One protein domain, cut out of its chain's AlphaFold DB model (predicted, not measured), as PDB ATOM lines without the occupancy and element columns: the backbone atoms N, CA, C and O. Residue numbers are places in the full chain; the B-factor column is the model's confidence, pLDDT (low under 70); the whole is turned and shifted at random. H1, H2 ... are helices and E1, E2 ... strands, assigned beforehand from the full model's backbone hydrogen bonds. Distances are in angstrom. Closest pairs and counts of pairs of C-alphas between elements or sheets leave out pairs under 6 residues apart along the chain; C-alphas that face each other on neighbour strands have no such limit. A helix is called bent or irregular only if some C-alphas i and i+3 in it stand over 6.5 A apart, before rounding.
ATOM      1  N   GLY A   8     -50.225  10.291 -18.148       95.31
ATOM      2  CA  GLY A   8     -50.058   9.394 -17.014       95.31
ATOM      3  C   GLY A   8     -48.788   8.555 -17.126       95.31
ATOM      4  O   GLY A   8     -48.375   8.154 -18.215       95.31
ATOM      5  N   PHE A   9     -48.178   8.262 -15.988       95.62
ATOM      6  CA  PHE A   9     -47.018   7.393 -15.865       95.62
ATOM      7  C   PHE A   9     -47.335   6.275 -14.882       95.62
ATOM      8  O   PHE A   9     -47.818   6.525 -13.779       95.62
ATOM      9  N   ALA A  10     -47.066   5.041 -15.282       95.06
ATOM     10  CA  ALA A  10     -47.203   3.880 -14.421       95.06
ATOM     11  C   ALA A  10     -45.855   3.181 -14.301       95.06
ATOM     12  O   ALA A  10     -45.308   2.739 -15.308       95.06
ATOM     13  N   LEU A  11     -45.329   3.091 -13.087       93.94
ATOM     14  CA  LEU A  11     -44.112   2.349 -12.787       93.94
ATOM     15  C   LEU A  11     -44.520   1.066 -12.068       93.94
ATOM     16  O   LEU A  11     -45.214   1.118 -11.051       93.94
ATOM     17  N   ILE A  12     -44.125  -0.074 -12.620       91.06
ATOM     18  CA  ILE A  12     -44.475  -1.402 -12.124       91.06
ATOM     19  C   ILE A  12     -43.170  -2.108 -11.796       91.06
ATOM     20  O   ILE A  12     -42.358  -2.360 -12.679       91.06
ATOM     21  N   MET A  13     -42.980  -2.389 -10.520       90.81
ATOM     22  CA  MET A  13     -41.742  -2.862  -9.930       90.81
ATOM     23  C   MET A  13     -41.889  -4.298  -9.455       90.81
ATOM     24  O   MET A  13     -42.988  -4.721  -9.086       90.81
ATOM     25  N   GLU A  14     -40.786  -5.038  -9.468       85.81
ATOM     26  CA  GLU A  14     -40.747  -6.399  -8.943       85.81
ATOM     27  C   GLU A  14     -41.108  -6.437  -7.456       85.81
ATOM     28  O   GLU A  14     -42.074  -7.110  -7.106       85.81
ATOM     29  N   ALA A  15     -40.401  -5.702  -6.599       87.19
ATOM     30  CA  ALA A  15     -40.588  -5.766  -5.159       87.19
ATOM     31  C   ALA A  15     -40.586  -4.378  -4.493       87.19
ATOM     32  O   ALA A  15     -40.516  -3.317  -5.126       87.19
ATOM     33  N   ASP A  16     -40.741  -4.394  -3.169       89.38
ATOM     34  CA  ASP A  16     -40.828  -3.186  -2.348       89.38
ATOM     35  C   ASP A  16     -39.507  -2.407  -2.322       89.38
ATOM     36  O   ASP A  16     -39.515  -1.183  -2.183       89.38
ATOM     37  N   THR A  17     -38.369  -3.085  -2.487       90.50
ATOM     38  CA  THR A  17     -37.053  -2.434  -2.533       90.50
ATOM     39  C   THR A  17     -36.963  -1.482  -3.724       90.50
ATOM     40  O   THR A  17     -36.603  -0.313  -3.557       90.50
ATOM     41  N   GLU A  18     -37.365  -1.937  -4.915       90.00
ATOM     42  CA  GLU A  18     -37.399  -1.107  -6.116       90.00
ATOM     43  C   GLU A  18     -38.443   0.001  -5.963       90.00
ATOM     44  O   GLU A  18     -38.169   1.145  -6.323       90.00
ATOM     45  N   TYR A  19     -39.603  -0.292  -5.359       93.00
ATOM     46  CA  TYR A  19     -40.607   0.730  -5.053       93.00
ATOM     47  C   TYR A  19     -40.011   1.894  -4.265       93.00
ATOM     48  O   TYR A  19     -40.117   3.048  -4.692       93.00
ATOM     49  N   GLN A  20     -39.354   1.603  -3.140       93.75
ATOM     50  CA  GLN A  20     -38.745   2.631  -2.297       93.75
ATOM     51  C   GLN A  20     -37.661   3.402  -3.057       93.75
ATOM     52  O   GLN A  20     -37.597   4.631  -2.970       93.75
ATOM     53  N   PHE A  21     -36.843   2.705  -3.850       93.31
ATOM     54  CA  PHE A  21     -35.799   3.328  -4.654       93.31
ATOM     55  C   PHE A  21     -36.365   4.300  -5.701       93.31
ATOM     56  O   PHE A  21     -35.990   5.475  -5.717       93.31
ATOM     57  N   TYR A  22     -37.292   3.850  -6.553       93.25
ATOM     58  CA  TYR A  22     -37.863   4.685  -7.614       93.25
ATOM     59  C   TYR A  22     -38.712   5.823  -7.055       93.25
ATOM     60  O   TYR A  22     -38.660   6.933  -7.588       93.25
ATOM     61  N   GLN A  23     -39.443   5.591  -5.963       95.25
ATOM     62  CA  GLN A  23     -40.180   6.643  -5.268       95.25
ATOM     63  C   GLN A  23     -39.227   7.722  -4.738       95.25
ATOM     64  O   GLN A  23     -39.444   8.911  -4.983       95.25
ATOM     65  N   ALA A  24     -38.151   7.329  -4.050       95.19
ATOM     66  CA  ALA A  24     -37.159   8.267  -3.538       95.19
ATOM     67  C   ALA A  24     -36.480   9.047  -4.672       95.19
ATOM     68  O   ALA A  24     -36.323  10.265  -4.572       95.19
ATOM     69  N   LEU A  25     -36.133   8.371  -5.770       93.38
ATOM     70  CA  LEU A  25     -35.520   8.982  -6.947       93.38
ATOM     71  C   LEU A  25     -36.446  10.014  -7.604       93.38
ATOM     72  O   LEU A  25     -36.030  11.145  -7.866       93.38
ATOM     73  N   PHE A  26     -37.707   9.641  -7.824       93.31
ATOM     74  CA  PHE A  26     -38.751  10.511  -8.362       93.31
ATOM     75  C   PHE A  26     -38.919  11.777  -7.512       93.31
ATOM     76  O   PHE A  26     -38.845  12.892  -8.035       93.31
ATOM     77  N   LEU A  27     -39.074  11.622  -6.194       93.50
ATOM     78  CA  LEU A  27     -39.246  12.752  -5.280       93.50
ATOM     79  C   LEU A  27     -37.986  13.622  -5.192       93.50
ATOM     80  O   LEU A  27     -38.087  14.846  -5.098       93.50
ATOM     81  N   HIS A  28     -36.798  13.017  -5.239       93.00
ATOM     82  CA  HIS A  28     -35.525  13.738  -5.223       93.00
ATOM     83  C   HIS A  28     -35.367  14.648  -6.437       93.00
ATOM     84  O   HIS A  28     -35.029  15.821  -6.279       93.00
ATOM     85  N   TYR A  29     -35.643  14.139  -7.640       88.75
ATOM     86  CA  TYR A  29     -35.596  14.969  -8.842       88.75
ATOM     87  C   TYR A  29     -36.709  16.008  -8.856       88.75
ATOM     88  O   TYR A  29     -36.430  17.160  -9.166       88.75
ATOM     89  N   GLY A  30     -37.919  15.663  -8.415       88.88
ATOM     90  CA  GLY A  30     -39.006  16.628  -8.261       88.88
ATOM     91  C   GLY A  30     -38.618  17.862  -7.445       88.88
ATOM     92  O   GLY A  30     -38.864  18.987  -7.860       88.88
ATOM     93  N   ARG A  31     -37.913  17.664  -6.323       88.12
ATOM     94  CA  ARG A  31     -37.427  18.759  -5.461       88.12
ATOM     95  C   ARG A  31     -36.356  19.640  -6.105       88.12
ATOM     96  O   ARG A  31     -36.153  20.761  -5.650       88.12
ATOM     97  N   LYS A  32     -35.645  19.145  -7.123       91.25
ATOM     98  CA  LYS A  32     -34.629  19.922  -7.854       91.25
ATOM     99  C   LYS A  32     -35.226  20.850  -8.913       91.25
ATOM    100  O   LYS A  32     -34.498  21.693  -9.425       91.25
ATOM    101  N   HIS A  33     -36.514  20.701  -9.210       88.94
ATOM    102  CA  HIS A  33     -37.247  21.490 -10.193       88.94
ATOM    103  C   HIS A  33     -38.259  22.396  -9.476       88.94
ATOM    104  O   HIS A  33     -39.409  21.995  -9.310       88.94
ATOM    105  N   PRO A  34     -37.856  23.594  -9.001       89.62
ATOM    106  CA  PRO A  34     -38.741  24.504  -8.262       89.62
ATOM    107  C   PRO A  34     -39.935  25.012  -9.086       89.62
ATOM    108  O   PRO A  34     -40.927  25.465  -8.525       89.62
ATOM    109  N   GLU A  35     -39.850  24.933 -10.413       92.00
ATOM    110  CA  GLU A  35     -40.947  25.186 -11.347       92.00
ATOM    111  C   GLU A  35     -42.022  24.087 -11.340       92.00
ATOM    112  O   GLU A  35     -43.080  24.263 -11.948       92.00
ATOM    113  N   CYS A  36     -41.747  22.957 -10.684       92.62
ATOM    114  CA  CYS A  36     -42.667  21.843 -10.541       92.62
ATOM    115  C   CYS A  36     -43.203  21.733  -9.108       92.62
ATOM    116  O   CYS A  36     -42.492  21.975  -8.134       92.62
ATOM    117  N   SER A  37     -44.445  21.275  -8.970       94.44
ATOM    118  CA  SER A  37     -44.995  20.820  -7.692       94.44
ATOM    119  C   SER A  37     -45.407  19.355  -7.776       94.44
ATOM    120  O   SER A  37     -45.811  18.864  -8.833       94.44
ATOM    121  N   ILE A  38     -45.273  18.648  -6.653       95.75
ATOM    122  CA  ILE A  38     -45.684  17.252  -6.512       95.75
ATOM    123  C   ILE A  38     -46.644  17.149  -5.335       95.75
ATOM    124  O   ILE A  38     -46.293  17.491  -4.208       95.75
ATOM    125  N   GLU A  39     -47.832  16.625  -5.601       95.19
ATOM    126  CA  GLU A  39     -48.839  16.291  -4.601       95.19
ATOM    127  C   GLU A  39     -48.918  14.773  -4.464       95.19
ATOM    128  O   GLU A  39     -48.976  14.064  -5.468       95.19
ATOM    129  N   CYS A  40     -48.922  14.273  -3.229       95.75
ATOM    130  CA  CYS A  40     -49.202  12.872  -2.928       95.75
ATOM    131  C   CYS A  40     -50.641  12.770  -2.423       95.75
ATOM    132  O   CYS A  40     -50.999  13.421  -1.441       95.75
ATOM    133  N   LEU A  41     -51.453  11.974  -3.105       94.94
ATOM    134  CA  LEU A  41     -52.859  11.746  -2.797       94.94
ATOM    135  C   LEU A  41     -53.099  10.246  -2.636       94.94
ATOM    136  O   LEU A  41     -52.346   9.435  -3.167       94.94
ATOM    137  N   ASN A  42     -54.168   9.875  -1.938       93.56
ATOM    138  CA  ASN A  42     -54.579   8.482  -1.809       93.56
ATOM    139  C   ASN A  42     -55.841   8.238  -2.619       93.56
ATOM    140  O   ASN A  42     -56.771   9.046  -2.609       93.56
ATOM    141  N   ASP A  43     -55.872   7.108  -3.313       89.12
ATOM    142  CA  ASP A  43     -57.078   6.640  -3.977       89.12
ATOM    143  C   ASP A  43     -58.175   6.390  -2.925       89.12
ATOM    144  O   ASP A  43     -57.934   5.660  -1.961       89.12
ATOM    145  N   PRO A  44     -59.371   6.983  -3.062       85.25
ATOM    146  CA  PRO A  44     -60.399   6.912  -2.023       85.25
ATOM    147  C   PRO A  44     -60.973   5.505  -1.830       85.25
ATOM    148  O   PRO A  44     -61.604   5.243  -0.810       85.25
ATOM    149  N   VAL A  45     -60.789   4.609  -2.805       86.06
ATOM    150  CA  VAL A  45     -61.299   3.234  -2.745       86.06
ATOM    151  C   VAL A  45     -60.210   2.276  -2.282       86.06
ATOM    152  O   VAL A  45     -60.474   1.344  -1.528       86.06
ATOM    153  N   THR A  46     -58.988   2.474  -2.764       86.06
ATOM    154  CA  THR A  46     -57.913   1.483  -2.628       86.06
ATOM    155  C   THR A  46     -56.896   1.874  -1.573       86.06
ATOM    156  O   THR A  46     -56.108   1.033  -1.154       86.06
ATOM    157  N   PHE A  47     -56.912   3.144  -1.163       87.88
ATOM    158  CA  PHE A  47     -55.930   3.781  -0.292       87.88
ATOM    159  C   PHE A  47     -54.491   3.708  -0.823       87.88
ATOM    160  O   PHE A  47     -53.556   4.083  -0.119       87.88
ATOM    161  N   GLU A  48     -54.302   3.274  -2.073       90.06
ATOM    162  CA  GLU A  48     -53.001   3.273  -2.732       90.06
ATOM    163  C   GLU A  48     -52.608   4.721  -3.064       90.06
ATOM    164  O   GLU A  48     -53.420   5.454  -3.652       90.06
ATOM    165  N   PRO A  49     -51.368   5.135  -2.756       93.62
ATOM    166  CA  PRO A  49     -50.910   6.471  -3.080       93.62
ATOM    167  C   PRO A  49     -50.754   6.650  -4.593       93.62
ATOM    168  O   PRO A  49     -50.382   5.736  -5.336       93.62
ATOM    169  N   TYR A  50     -50.998   7.868  -5.054       95.31
ATOM    170  CA  TYR A  50     -50.668   8.336  -6.390       95.31
ATOM    171  C   TYR A  50     -50.175   9.777  -6.325       95.31
ATOM    172  O   TYR A  50     -50.465  10.517  -5.385       95.31
ATOM    173  N   TYR A  51     -49.424  10.177  -7.345       96.38
ATOM    174  CA  TYR A  51     -48.806  11.491  -7.387       96.38
ATOM    175  C   TYR A  51     -49.378  12.318  -8.519       96.38
ATOM    176  O   TYR A  51     -49.561  11.825  -9.632       96.38
ATOM    177  N   ILE A  52     -49.614  13.592  -8.243       95.62
ATOM    178  CA  ILE A  52     -49.905  14.595  -9.258       95.62
ATOM    179  C   ILE A  52     -48.686  15.500  -9.370       95.62
ATOM    180  O   ILE A  52     -48.211  16.032  -8.371       95.62
ATOM    181  N   VAL A  53     -48.186  15.669 -10.591       94.88
ATOM    182  CA  VAL A  53     -47.061  16.551 -10.898       94.88
ATOM    183  C   VAL A  53     -47.559  17.696 -11.766       94.88
ATOM    184  O   VAL A  53     -48.110  17.465 -12.845       94.88
ATOM    185  N   HIS A  54     -47.343  18.924 -11.311       94.50
ATOM    186  CA  HIS A  54     -47.616  20.135 -12.075       94.50
ATOM    187  C   HIS A  54     -46.306  20.793 -12.492       94.50
ATOM    188  O   HIS A  54     -45.365  20.829 -11.707       94.50
ATOM    189  N   GLY A  55     -46.254  21.335 -13.707       91.69
ATOM    190  CA  GLY A  55     -45.125  22.118 -14.204       91.69
ATOM    191  C   GLY A  55     -45.473  22.843 -15.503       91.69
ATOM    192  O   GLY A  55     -46.633  22.878 -15.918       91.69
ATOM    193  N   SER A  56     -44.466  23.383 -16.195       90.56
ATOM    194  CA  SER A  56     -44.637  24.016 -17.519       90.56
ATOM    195  C   SER A  56     -45.180  23.054 -18.587       90.56
ATOM    196  O   SER A  56     -45.774  23.480 -19.572       90.56
ATOM    197  N   PHE A  57     -45.026  21.748 -18.362       89.38
ATOM    198  CA  PHE A  57     -45.588  20.662 -19.166       89.38
ATOM    199  C   PHE A  57     -47.054  20.322 -18.832       89.38
ATOM    200  O   PHE A  57     -47.544  19.273 -19.252       89.38
ATOM    201  N   GLY A  58     -47.734  21.147 -18.034       91.75
ATOM    202  CA  GLY A  58     -49.103  20.910 -17.589       91.75
ATOM    203  C   GLY A  58     -49.191  19.953 -16.398       91.75
ATOM    204  O   GLY A  58     -48.311  19.921 -15.536       91.75
ATOM    205  N   LYS A  59     -50.289  19.190 -16.335       93.62
ATOM    206  CA  LYS A  59     -50.621  18.294 -15.219       93.62
ATOM    207  C   LYS A  59     -50.404  16.833 -15.606       93.62
ATOM    208  O   LYS A  59     -50.963  16.360 -16.596       93.62
ATOM    209  N   ARG A  60     -49.621  16.104 -14.812       94.38
ATOM    210  CA  ARG A  60     -49.289  14.686 -15.018       94.38
ATOM    211  C   ARG A  60     -49.650  13.861 -13.793       94.38
ATOM    212  O   ARG A  60     -49.597  14.363 -12.674       94.38
ATOM    213  N   ILE A  61     -50.015  12.603 -14.009       95.62
ATOM    214  CA  ILE A  61     -50.284  11.649 -12.930       95.62
ATOM    215  C   ILE A  61     -49.237  10.544 -12.929       95.62
ATOM    216  O   ILE A  61     -48.835  10.076 -13.990       95.62
ATOM    217  N   VAL A  62     -48.801  10.116 -11.747       96.25
ATOM    218  CA  VAL A  62     -47.850   9.018 -11.580       96.25
ATOM    219  C   VAL A  62     -48.417   8.005 -10.590       96.25
ATOM    220  O   VAL A  62     -48.782   8.362  -9.470       96.25
ATOM    221  N   ARG A  63     -48.482   6.733 -10.992       95.62
ATOM    222  CA  ARG A  63     -48.803   5.603 -10.109       95.62
ATOM    223  C   ARG A  63     -47.638   4.625 -10.068       95.62
ATOM    224  O   ARG A  63     -47.014   4.352 -11.091       95.62
ATOM    225  N   LEU A  64     -47.365   4.115  -8.876       94.75
ATOM    226  CA  LEU A  64     -46.305   3.154  -8.602       94.75
ATOM    227  C   LEU A  64     -46.948   1.881  -8.052       94.75
ATOM    228  O   LEU A  64     -47.881   1.972  -7.254       94.75
ATOM    229  N   ASN A  65     -46.450   0.718  -8.456       93.50
ATOM    230  CA  ASN A  65     -46.907  -0.575  -7.957       93.50
ATOM    231  C   ASN A  65     -45.747  -1.554  -7.835       93.50
ATOM    232  O   ASN A  65     -44.976  -1.663  -8.779       93.50
ATOM    233  N   ALA A  66     -45.666  -2.284  -6.727       91.12
ATOM    234  CA  ALA A  66     -44.793  -3.446  -6.582       91.12
ATOM    235  C   ALA A  66     -45.641  -4.721  -6.701       91.12
ATOM    236  O   ALA A  66     -46.687  -4.822  -6.060       91.12
ATOM    237  N   VAL A  67     -45.239  -5.678  -7.543       85.75
ATOM    238  CA  VAL A  67     -46.010  -6.922  -7.768       85.75
ATOM    239  C   VAL A  67     -45.580  -8.091  -6.873       85.75
ATOM    240  O   VAL A  67     -46.247  -9.123  -6.851       85.75
ATOM    241  N   GLY A  68     -44.478  -7.940  -6.142       82.06
ATOM    242  CA  GLY A  68     -43.908  -8.904  -5.198       82.06
ATOM    243  C   GLY A  68     -42.923  -9.918  -5.799       82.06
ATOM    244  O   GLY A  68     -42.184 -10.547  -5.049       82.06
ATOM    245  N   THR A  69     -42.907 -10.114  -7.120       76.38
ATOM    246  CA  THR A  69     -41.951 -10.989  -7.829       76.38
ATOM    247  C   THR A  69     -42.010 -10.745  -9.340       76.38
ATOM    248  O   THR A  69     -43.089 -10.487  -9.886       76.38
ATOM    249  N   ILE A  70     -40.885 -10.913 -10.045       71.88
ATOM    250  CA  ILE A  70     -40.804 -10.819 -11.513       71.88
ATOM    251  C   ILE A  70     -41.826 -11.721 -12.211       71.88
ATOM    252  O   ILE A  70     -42.467 -11.326 -13.185       71.88
ATOM    253  N   THR A  71     -42.087 -12.905 -11.650       70.25
ATOM    254  CA  THR A  71     -43.064 -13.850 -12.207       70.25
ATOM    255  C   THR A  71     -44.493 -13.316 -12.187       70.25
ATOM    256  O   THR A  71     -45.330 -13.865 -12.887       70.25
ATOM    257  N   GLN A  72     -44.799 -12.255 -11.436       71.44
ATOM    258  CA  GLN A  72     -46.127 -11.639 -11.356       71.44
ATOM    259  C   GLN A  72     -46.244 -10.347 -12.176       71.44
ATOM    260  O   GLN A  72     -47.343  -9.799 -12.299       71.44
ATOM    261  N   ILE A  73     -45.162  -9.871 -12.804       71.94
ATOM    262  CA  ILE A  73     -45.178  -8.625 -13.587       71.94
ATOM    263  C   ILE A  73     -46.184  -8.690 -14.734       71.94
ATOM    264  O   ILE A  73     -46.872  -7.707 -15.005       71.94
ATOM    265  N   HIS A  74     -46.374  -9.845 -15.363       67.31
ATOM    266  CA  HIS A  74     -47.361  -9.993 -16.430       67.31
ATOM    267  C   HIS A  74     -48.821  -9.834 -15.956       67.31
ATOM    268  O   HIS A  74     -49.687  -9.499 -16.764       67.31
ATOM    269  N   ASN A  75     -49.112 -10.031 -14.664       73.25
ATOM    270  CA  ASN A  75     -50.452  -9.844 -14.090       73.25
ATOM    271  C   ASN A  75     -50.763  -8.374 -13.770       73.25
ATOM    272  O   ASN A  75     -51.921  -8.014 -13.517       73.25
ATOM    273  N   SER A  76     -49.761  -7.496 -13.866       82.56
ATOM    274  CA  SER A  76     -49.895  -6.055 -13.632       82.56
ATOM    275  C   SER A  76     -50.798  -5.334 -14.640       82.56
ATOM    276  O   SER A  76     -51.222  -4.205 -14.392       82.56
ATOM    277  N   ALA A  77     -51.159  -5.977 -15.758       81.81
ATOM    278  CA  ALA A  77     -52.110  -5.423 -16.720       81.81
ATOM    279  C   ALA A  77     -53.486  -5.166 -16.087       81.81
ATOM    280  O   ALA A  77     -54.127  -4.162 -16.403       81.81
ATOM    281  N   SER A  78     -53.925  -6.045 -15.181       85.25
ATOM    282  CA  SER A  78     -55.177  -5.883 -14.432       85.25
ATOM    283  C   SER A  78     -55.111  -4.670 -13.501       85.25
ATOM    284  O   SER A  78     -55.994  -3.810 -13.540       85.25
ATOM    285  N   TRP A  79     -54.014  -4.547 -12.745       91.06
ATOM    286  CA  TRP A  79     -53.730  -3.392 -11.899       91.06
ATOM    287  C   TRP A  79     -53.742  -2.103 -12.720       91.06
ATOM    288  O   TRP A  79     -54.496  -1.190 -12.401       91.06
ATOM    289  N   PHE A  80     -53.006  -2.040 -13.828       90.69
ATOM    290  CA  PHE A  80     -52.955  -0.826 -14.636       90.69
ATOM    291  C   PHE A  80     -54.327  -0.500 -15.258       90.69
ATOM    292  O   PHE A  80     -54.722   0.664 -15.298       90.69
ATOM    293  N   SER A  81     -55.086  -1.491 -15.748       89.38
ATOM    294  CA  SER A  81     -56.443  -1.244 -16.267       89.38
ATOM    295  C   SER A  81     -57.322  -0.592 -15.202       89.38
ATOM    296  O   SER A  81     -57.923   0.449 -15.455       89.38
ATOM    297  N   ASN A  82     -57.333  -1.155 -13.995       89.75
ATOM    298  CA  ASN A  82     -58.232  -0.723 -12.932       89.75
ATOM    299  C   ASN A  82     -57.771   0.581 -12.267       89.75
ATOM    300  O   ASN A  82     -58.581   1.468 -12.017       89.75
ATOM    301  N   ARG A  83     -56.472   0.712 -11.982       90.75
ATOM    302  CA  ARG A  83     -55.909   1.815 -11.189       90.75
ATOM    303  C   ARG A  83     -55.467   3.011 -12.017       90.75
ATOM    304  O   ARG A  83     -55.457   4.121 -11.484       90.75
ATOM    305  N   CYS A  84     -55.103   2.802 -13.282       91.31
ATOM    306  CA  CYS A  84     -54.629   3.862 -14.172       91.31
ATOM    307  C   CYS A  84     -55.716   4.276 -15.166       91.31
ATOM    308  O   CYS A  84     -56.162   5.416 -15.123       91.31
ATOM    309  N   LEU A  85     -56.194   3.360 -16.019       90.12
ATOM    310  CA  LEU A  85     -57.169   3.721 -17.062       90.12
ATOM    311  C   LEU A  85     -58.553   4.028 -16.484       90.12
ATOM    312  O   LEU A  85     -59.105   5.094 -16.739       90.12
ATOM    313  N   SER A  86     -59.111   3.100 -15.706       88.88
ATOM    314  CA  SER A  86     -60.438   3.266 -15.105       88.88
ATOM    315  C   SER A  86     -60.420   4.204 -13.900       88.88
ATOM    316  O   SER A  86     -61.385   4.932 -13.696       88.88
ATOM    317  N   GLY A  87     -59.329   4.210 -13.126       87.88
ATOM    318  CA  GLY A  87     -59.169   5.102 -11.974       87.88
ATOM    319  C   GLY A  87     -58.962   6.570 -12.355       87.88
ATOM    320  O   GLY A  87     -59.324   7.452 -11.584       87.88
ATOM    321  N   HIS A  88     -58.413   6.840 -13.545       89.12
ATOM    322  CA  HIS A  88     -58.120   8.198 -14.018       89.12
ATOM    323  C   HIS A  88     -58.490   8.375 -15.499       89.12
ATOM    324  O   HIS A  88     -57.609   8.608 -16.332       89.12
ATOM    325  N   PRO A  89     -59.788   8.305 -15.856       88.50
ATOM    326  CA  PRO A  89     -60.253   8.377 -17.248       88.50
ATOM    327  C   PRO A  89     -59.888   9.692 -17.958       88.50
ATOM    328  O   PRO A  89     -59.833   9.761 -19.185       88.50
ATOM    329  N   GLN A  90     -59.610  10.743 -17.191       89.19
ATOM    330  CA  GLN A  90     -59.139  12.035 -17.676       89.19
ATOM    331  C   GLN A  90     -57.693  12.018 -18.219       89.19
ATOM    332  O   GLN A  90     -57.301  12.951 -18.919       89.19
ATOM    333  N   ALA A  91     -56.896  10.986 -17.910       88.00
ATOM    334  CA  ALA A  91     -55.542  10.794 -18.426       88.00
ATOM    335  C   ALA A  91     -55.591   9.877 -19.658       88.00
ATOM    336  O   ALA A  91     -55.647   8.652 -19.542       88.00
ATOM    337  N   LYS A  92     -55.589  10.470 -20.857       79.00
ATOM    338  CA  LYS A  92     -55.784   9.723 -22.117       79.00
ATOM    339  C   LYS A  92     -54.522   9.021 -22.620       79.00
ATOM    340  O   LYS A  92     -54.624   8.007 -23.305       79.00
ATOM    341  N   ASN A  93     -53.348   9.541 -22.265       89.50
ATOM    342  CA  ASN A  93     -52.055   9.041 -22.721       89.50
ATOM    343  C   ASN A  93     -51.267   8.493 -21.537       89.50
ATOM    344  O   ASN A  93     -51.024   9.227 -20.583       89.50
ATOM    345  N   TRP A  94     -50.846   7.232 -21.609       91.69
ATOM    346  CA  TRP A  94     -50.077   6.589 -20.547       91.69
ATOM    347  C   TRP A  94     -48.752   6.036 -21.049       91.69
ATOM    348  O   TRP A  94     -48.697   5.365 -22.078       91.69
ATOM    349  N   THR A  95     -47.707   6.247 -20.259       91.44
ATOM    350  CA  THR A  95     -46.415   5.578 -20.404       91.44
ATOM    351  C   THR A  95     -46.242   4.596 -19.253       91.44
ATOM    352  O   THR A  95     -46.469   4.945 -18.096       91.44
ATOM    353  N   VAL A  96     -45.875   3.358 -19.576       88.50
ATOM    354  CA  VAL A  96     -45.712   2.275 -18.600       88.50
ATOM    355  C   VAL A  96     -44.249   1.866 -18.562       88.50
ATOM    356  O   VAL A  96     -43.666   1.611 -19.613       88.50
ATOM    357  N   PHE A  97     -43.685   1.780 -17.364       87.19
ATOM    358  CA  PHE A  97     -42.350   1.267 -17.099       87.19
ATOM    359  C   PHE A  97     -42.470  -0.039 -16.322       87.19
ATOM    360  O   PHE A  97     -43.168  -0.090 -15.308       87.19
ATOM    361  N   LEU A  98     -41.797  -1.079 -16.805       85.56
ATOM    362  CA  LEU A  98     -41.568  -2.306 -16.053       85.56
ATOM    363  C   LEU A  98     -40.144  -2.226 -15.499       85.56
ATOM    364  O   LEU A  98     -39.203  -2.031 -16.266       85.56
ATOM    365  N   CYS A  99     -40.009  -2.297 -14.182       83.94
ATOM    366  CA  CYS A  99     -38.771  -2.062 -13.455       83.94
ATOM    367  C   CYS A  99     -38.413  -3.327 -12.669       83.94
ATOM    368  O   CYS A  99     -38.990  -3.587 -11.615       83.94
ATOM    369  N   TYR A 100     -37.498  -4.124 -13.205       78.06
ATOM    370  CA  TYR A 100     -37.002  -5.346 -12.581       78.06
ATOM    371  C   TYR A 100     -35.536  -5.556 -12.952       78.06
ATOM    372  O   TYR A 100     -35.072  -5.048 -13.980       78.06
ATOM    373  N   ASP A 101     -34.829  -6.280 -12.093       71.31
ATOM    374  CA  ASP A 101     -33.418  -6.598 -12.262       71.31
ATOM    375  C   ASP A 101     -33.217  -7.555 -13.449       71.31
ATOM    376  O   ASP A 101     -34.058  -8.401 -13.761       71.31
ATOM    377  N   MET A 102     -32.105  -7.378 -14.163       62.59
ATOM    378  CA  MET A 102     -31.790  -8.135 -15.387       62.59
ATOM    379  C   MET A 102     -30.782  -9.271 -15.133       62.59
ATOM    380  O   MET A 102     -30.365  -9.948 -16.073       62.59
ATOM    381  N   ASP A 103     -30.390  -9.468 -13.878       60.97
ATOM    382  CA  ASP A 103     -29.373 -10.385 -13.366       60.97
ATOM    383  C   ASP A 103     -30.031 -11.505 -12.525       60.97
ATOM    384  O   ASP A 103     -30.186 -11.384 -11.320       60.97
ATOM    385  N   ASP A 104     -30.709 -12.480 -13.150       54.28
ATOM    386  CA  ASP A 104     -30.263 -13.836 -13.565       54.28
ATOM    387  C   ASP A 104     -30.449 -14.936 -12.495       54.28
ATOM    388  O   ASP A 104     -30.329 -14.690 -11.303       54.28
ATOM    389  N   TYR A 105     -30.703 -16.178 -12.936       46.25
ATOM    390  CA  TYR A 105     -30.251 -17.362 -12.189       46.25
ATOM    391  C   TYR A 105     -29.925 -18.601 -13.051       46.25
ATOM    392  O   TYR A 105     -29.411 -19.568 -12.490       46.25
ATOM    393  N   SER A 106     -30.172 -18.639 -14.377       50.19
ATOM    394  CA  SER A 106     -29.795 -19.829 -15.180       50.19
ATOM    395  C   SER A 106     -29.891 -19.732 -16.719       50.19
ATOM    396  O   SER A 106     -29.929 -20.786 -17.361       50.19
ATOM    397  N   SER A 107     -30.020 -18.561 -17.355       48.00
ATOM    398  CA  SER A 107     -30.239 -18.519 -18.823       48.00
ATOM    399  C   SER A 107     -29.487 -17.386 -19.515       48.00
ATOM    400  O   SER A 107     -29.590 -16.246 -19.076       48.00
ATOM    401  N   ASP A 108     -28.856 -17.674 -20.663       46.53
ATOM    402  CA  ASP A 108     -28.447 -16.651 -21.637       46.53
ATOM    403  C   ASP A 108     -29.670 -15.789 -21.990       46.53
ATOM    404  O   ASP A 108     -30.576 -16.253 -22.678       46.53
ATOM    405  N   VAL A 109     -29.713 -14.567 -21.447       46.16
ATOM    406  CA  VAL A 109     -30.734 -13.523 -21.654       46.16
ATOM    407  C   VAL A 109     -32.167 -14.077 -21.623       46.16
ATOM    408  O   VAL A 109     -32.774 -14.436 -22.632       46.16
ATOM    409  N   SER A 110     -32.707 -14.169 -20.410       42.75
ATOM    410  CA  SER A 110     -33.992 -14.793 -20.105       42.75
ATOM    411  C   SER A 110     -35.172 -14.247 -20.948       42.75
ATOM    412  O   SER A 110     -35.236 -13.078 -21.328       42.75
ATOM    413  N   LYS A 111     -36.152 -15.123 -21.228       44.84
ATOM    414  CA  LYS A 111     -37.361 -14.935 -22.074       44.84
ATOM    415  C   LYS A 111     -38.302 -13.777 -21.671       44.84
ATOM    416  O   LYS A 111     -39.378 -13.632 -22.255       44.84
ATOM    417  N   PHE A 112     -37.926 -12.985 -20.675       50.56
ATOM    418  CA  PHE A 112     -38.774 -12.039 -19.954       50.56
ATOM    419  C   PHE A 112     -38.755 -10.622 -20.552       50.56
ATOM    420  O   PHE A 112     -39.651  -9.832 -20.290       50.56
ATOM    421  N   TYR A 113     -37.837 -10.308 -21.472       55.84
ATOM    422  CA  TYR A 113     -37.815  -8.979 -22.091       55.84
ATOM    423  C   TYR A 113     -38.938  -8.778 -23.130       55.84
ATOM    424  O   TYR A 113     -39.785  -7.907 -22.970       55.84
ATOM    425  N   GLU A 114     -39.029  -9.601 -24.183       56.62
ATOM    426  CA  GLU A 114     -40.084  -9.446 -25.207       56.62
ATOM    427  C   GLU A 114     -41.398 -10.153 -24.840       56.62
ATOM    428  O   GLU A 114     -42.487  -9.687 -25.196       56.62
ATOM    429  N   GLY A 115     -41.308 -11.275 -24.117       59.62
ATOM    430  CA  GLY A 115     -42.451 -12.105 -23.738       59.62
ATOM    431  C   GLY A 115     -43.438 -11.380 -22.826       59.62
ATOM    432  O   GLY A 115     -44.648 -11.454 -23.065       59.62
ATOM    433  N   ASP A 116     -42.931 -10.619 -21.853       61.72
ATOM    434  CA  ASP A 116     -43.753  -9.889 -20.886       61.72
ATOM    435  C   ASP A 116     -44.473  -8.721 -21.544       61.72
ATOM    436  O   ASP A 116     -45.682  -8.564 -21.373       61.72
ATOM    437  N   TRP A 117     -43.783  -7.959 -22.399       65.94
ATOM    438  CA  TRP A 117     -44.438  -6.935 -23.209       65.94
ATOM    439  C   TRP A 117     -45.482  -7.539 -24.144       65.94
ATOM    440  O   TRP A 117     -46.573  -6.982 -24.284       65.94
ATOM    441  N   ALA A 118     -45.200  -8.680 -24.774       65.31
ATOM    442  CA  ALA A 118     -46.159  -9.348 -25.647       65.31
ATOM    443  C   ALA A 118     -47.382  -9.857 -24.866       65.31
ATOM    444  O   ALA A 118     -48.507  -9.699 -25.335       65.31
ATOM    445  N   GLN A 119     -47.198 -10.422 -23.672       65.62
ATOM    446  CA  GLN A 119     -48.287 -10.872 -22.806       65.62
ATOM    447  C   GLN A 119     -49.105  -9.698 -22.267       65.62
ATOM    448  O   GLN A 119     -50.331  -9.704 -22.390       65.62
ATOM    449  N   PHE A 120     -48.432  -8.658 -21.774       61.84
ATOM    450  CA  PHE A 120     -49.053  -7.417 -21.325       61.84
ATOM    451  C   PHE A 120     -49.850  -6.752 -22.453       61.84
ATOM    452  O   PHE A 120     -50.928  -6.223 -22.213       61.84
ATOM    453  N   ARG A 121     -49.383  -6.810 -23.708       67.94
ATOM    454  CA  ARG A 121     -50.129  -6.302 -24.877       67.94
ATOM    455  C   ARG A 121     -51.291  -7.214 -25.280       67.94
ATOM    456  O   ARG A 121     -52.382  -6.710 -25.554       67.94
ATOM    457  N   ARG A 122     -51.094  -8.540 -25.301       65.38
ATOM    458  CA  ARG A 122     -52.138  -9.526 -25.656       65.38
ATOM    459  C   ARG A 122     -53.343  -9.438 -24.733       65.38
ATOM    460  O   ARG A 122     -54.468  -9.481 -25.213       65.38
ATOM    461  N   GLN A 123     -53.115  -9.245 -23.436       61.09
ATOM    462  CA  GLN A 123     -54.196  -9.077 -22.463       61.09
ATOM    463  C   GLN A 123     -55.032  -7.803 -22.695       61.09
ATOM    464  O   GLN A 123     -56.048  -7.620 -22.030       61.09
ATOM    465  N   ARG A 124     -54.621  -6.900 -23.603       51.69
ATOM    466  CA  ARG A 124     -55.159  -5.532 -23.668       51.69
ATOM    467  C   ARG A 124     -55.741  -5.108 -25.004       51.69
ATOM    468  O   ARG A 124     -56.446  -4.108 -25.021       51.69
TER     469      ARG A 124
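This is residues 8 to 124 of the 189 residues of an uncharacterized protein of Fournierella massiliensis (UniProt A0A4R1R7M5). A twisted five-stranded sheet forms the middle layer of three, with the long helix H1 over one face and the kinked helix H2 over the other. The last helix, H3, is not on the sheet but packs on H2 beside its residues 73 to 77, and residues 103 to 109, in the long link before H3, stick out free. The printed part has 117 residues, with three named helices and five named strands in the order E1 H1 E2 E3 E4 H2 E5 H3, of the mixed class; the sheet's order is E2 E3 E4 E1 E5, mixed. The whole is compact, with a radius of gyration of the C-alphas of 15.2 A, yet elongated, spanning 46 by 29 by 25 A.

Start at E1, residues 8 to 13, an inner strand of the sheet. H1, residues 16 to 32, is on the sheet and over E1, along the strands at a height over the sheet of 7.8 A; the C-alphas of Asp 16 and Ala 66 are its closest to E4, residues 58 to 66, 5.8 A apart. E2, residues 37 to 42, E3, residues 49 to 55, and E4 form a meander, each strand the antiparallel neighbour of the one before, in two hairpins; look for N 39 and O 52 at 2.9 A and N 53 and O 60 at 2.8 A. E4 is parallel to E1, with N 11 and O 63 at 2.9 A. H2, residues 70 to 85, is on the opposite face from H1, at a height of 8.8 A, and has a kink of 46 degrees near residue 78; it is irregular, with C-alphas 71 and 74 at 7.2 A. E5, residues 94 to 99, is parallel to E1, with N 97 and O 10 at 2.8 A. E1, H1, E2 and E4, H2, E5 are split strand-helix-strand units, other strands lying between their two parallel strands, each with a right-handed crossover. H3, residues 112 to 122, is not on the sheet; residues 73 to 77 of H2 alone touch it, closest at the C-alphas of His 74 and Asp 116, 5.7 A. In H1 every O i to N i+4 pair is within hydrogen-bond range, in H2 6 of 12, in H3 5 of 7.

Find C-alpha 8 at (-50.058, 9.394, -17.014), where E1 begins. H1 runs 24.6 A from C-alpha 16 at (-40.828, -3.186, -2.348), E4 runs 27.1 A and H2 22.6 A. H3 ends at C-alpha 122, (-52.138, -9.526, -25.656).

The C-alphas farthest apart are those of Glu 35 and Ser 106, 46.5 A. The printed part has no cut. The link from E5 to H3, 12 residues, is long. Mean pLDDT of the printed part is 82.6; residue 74 and residues 102 to 124 are under 70.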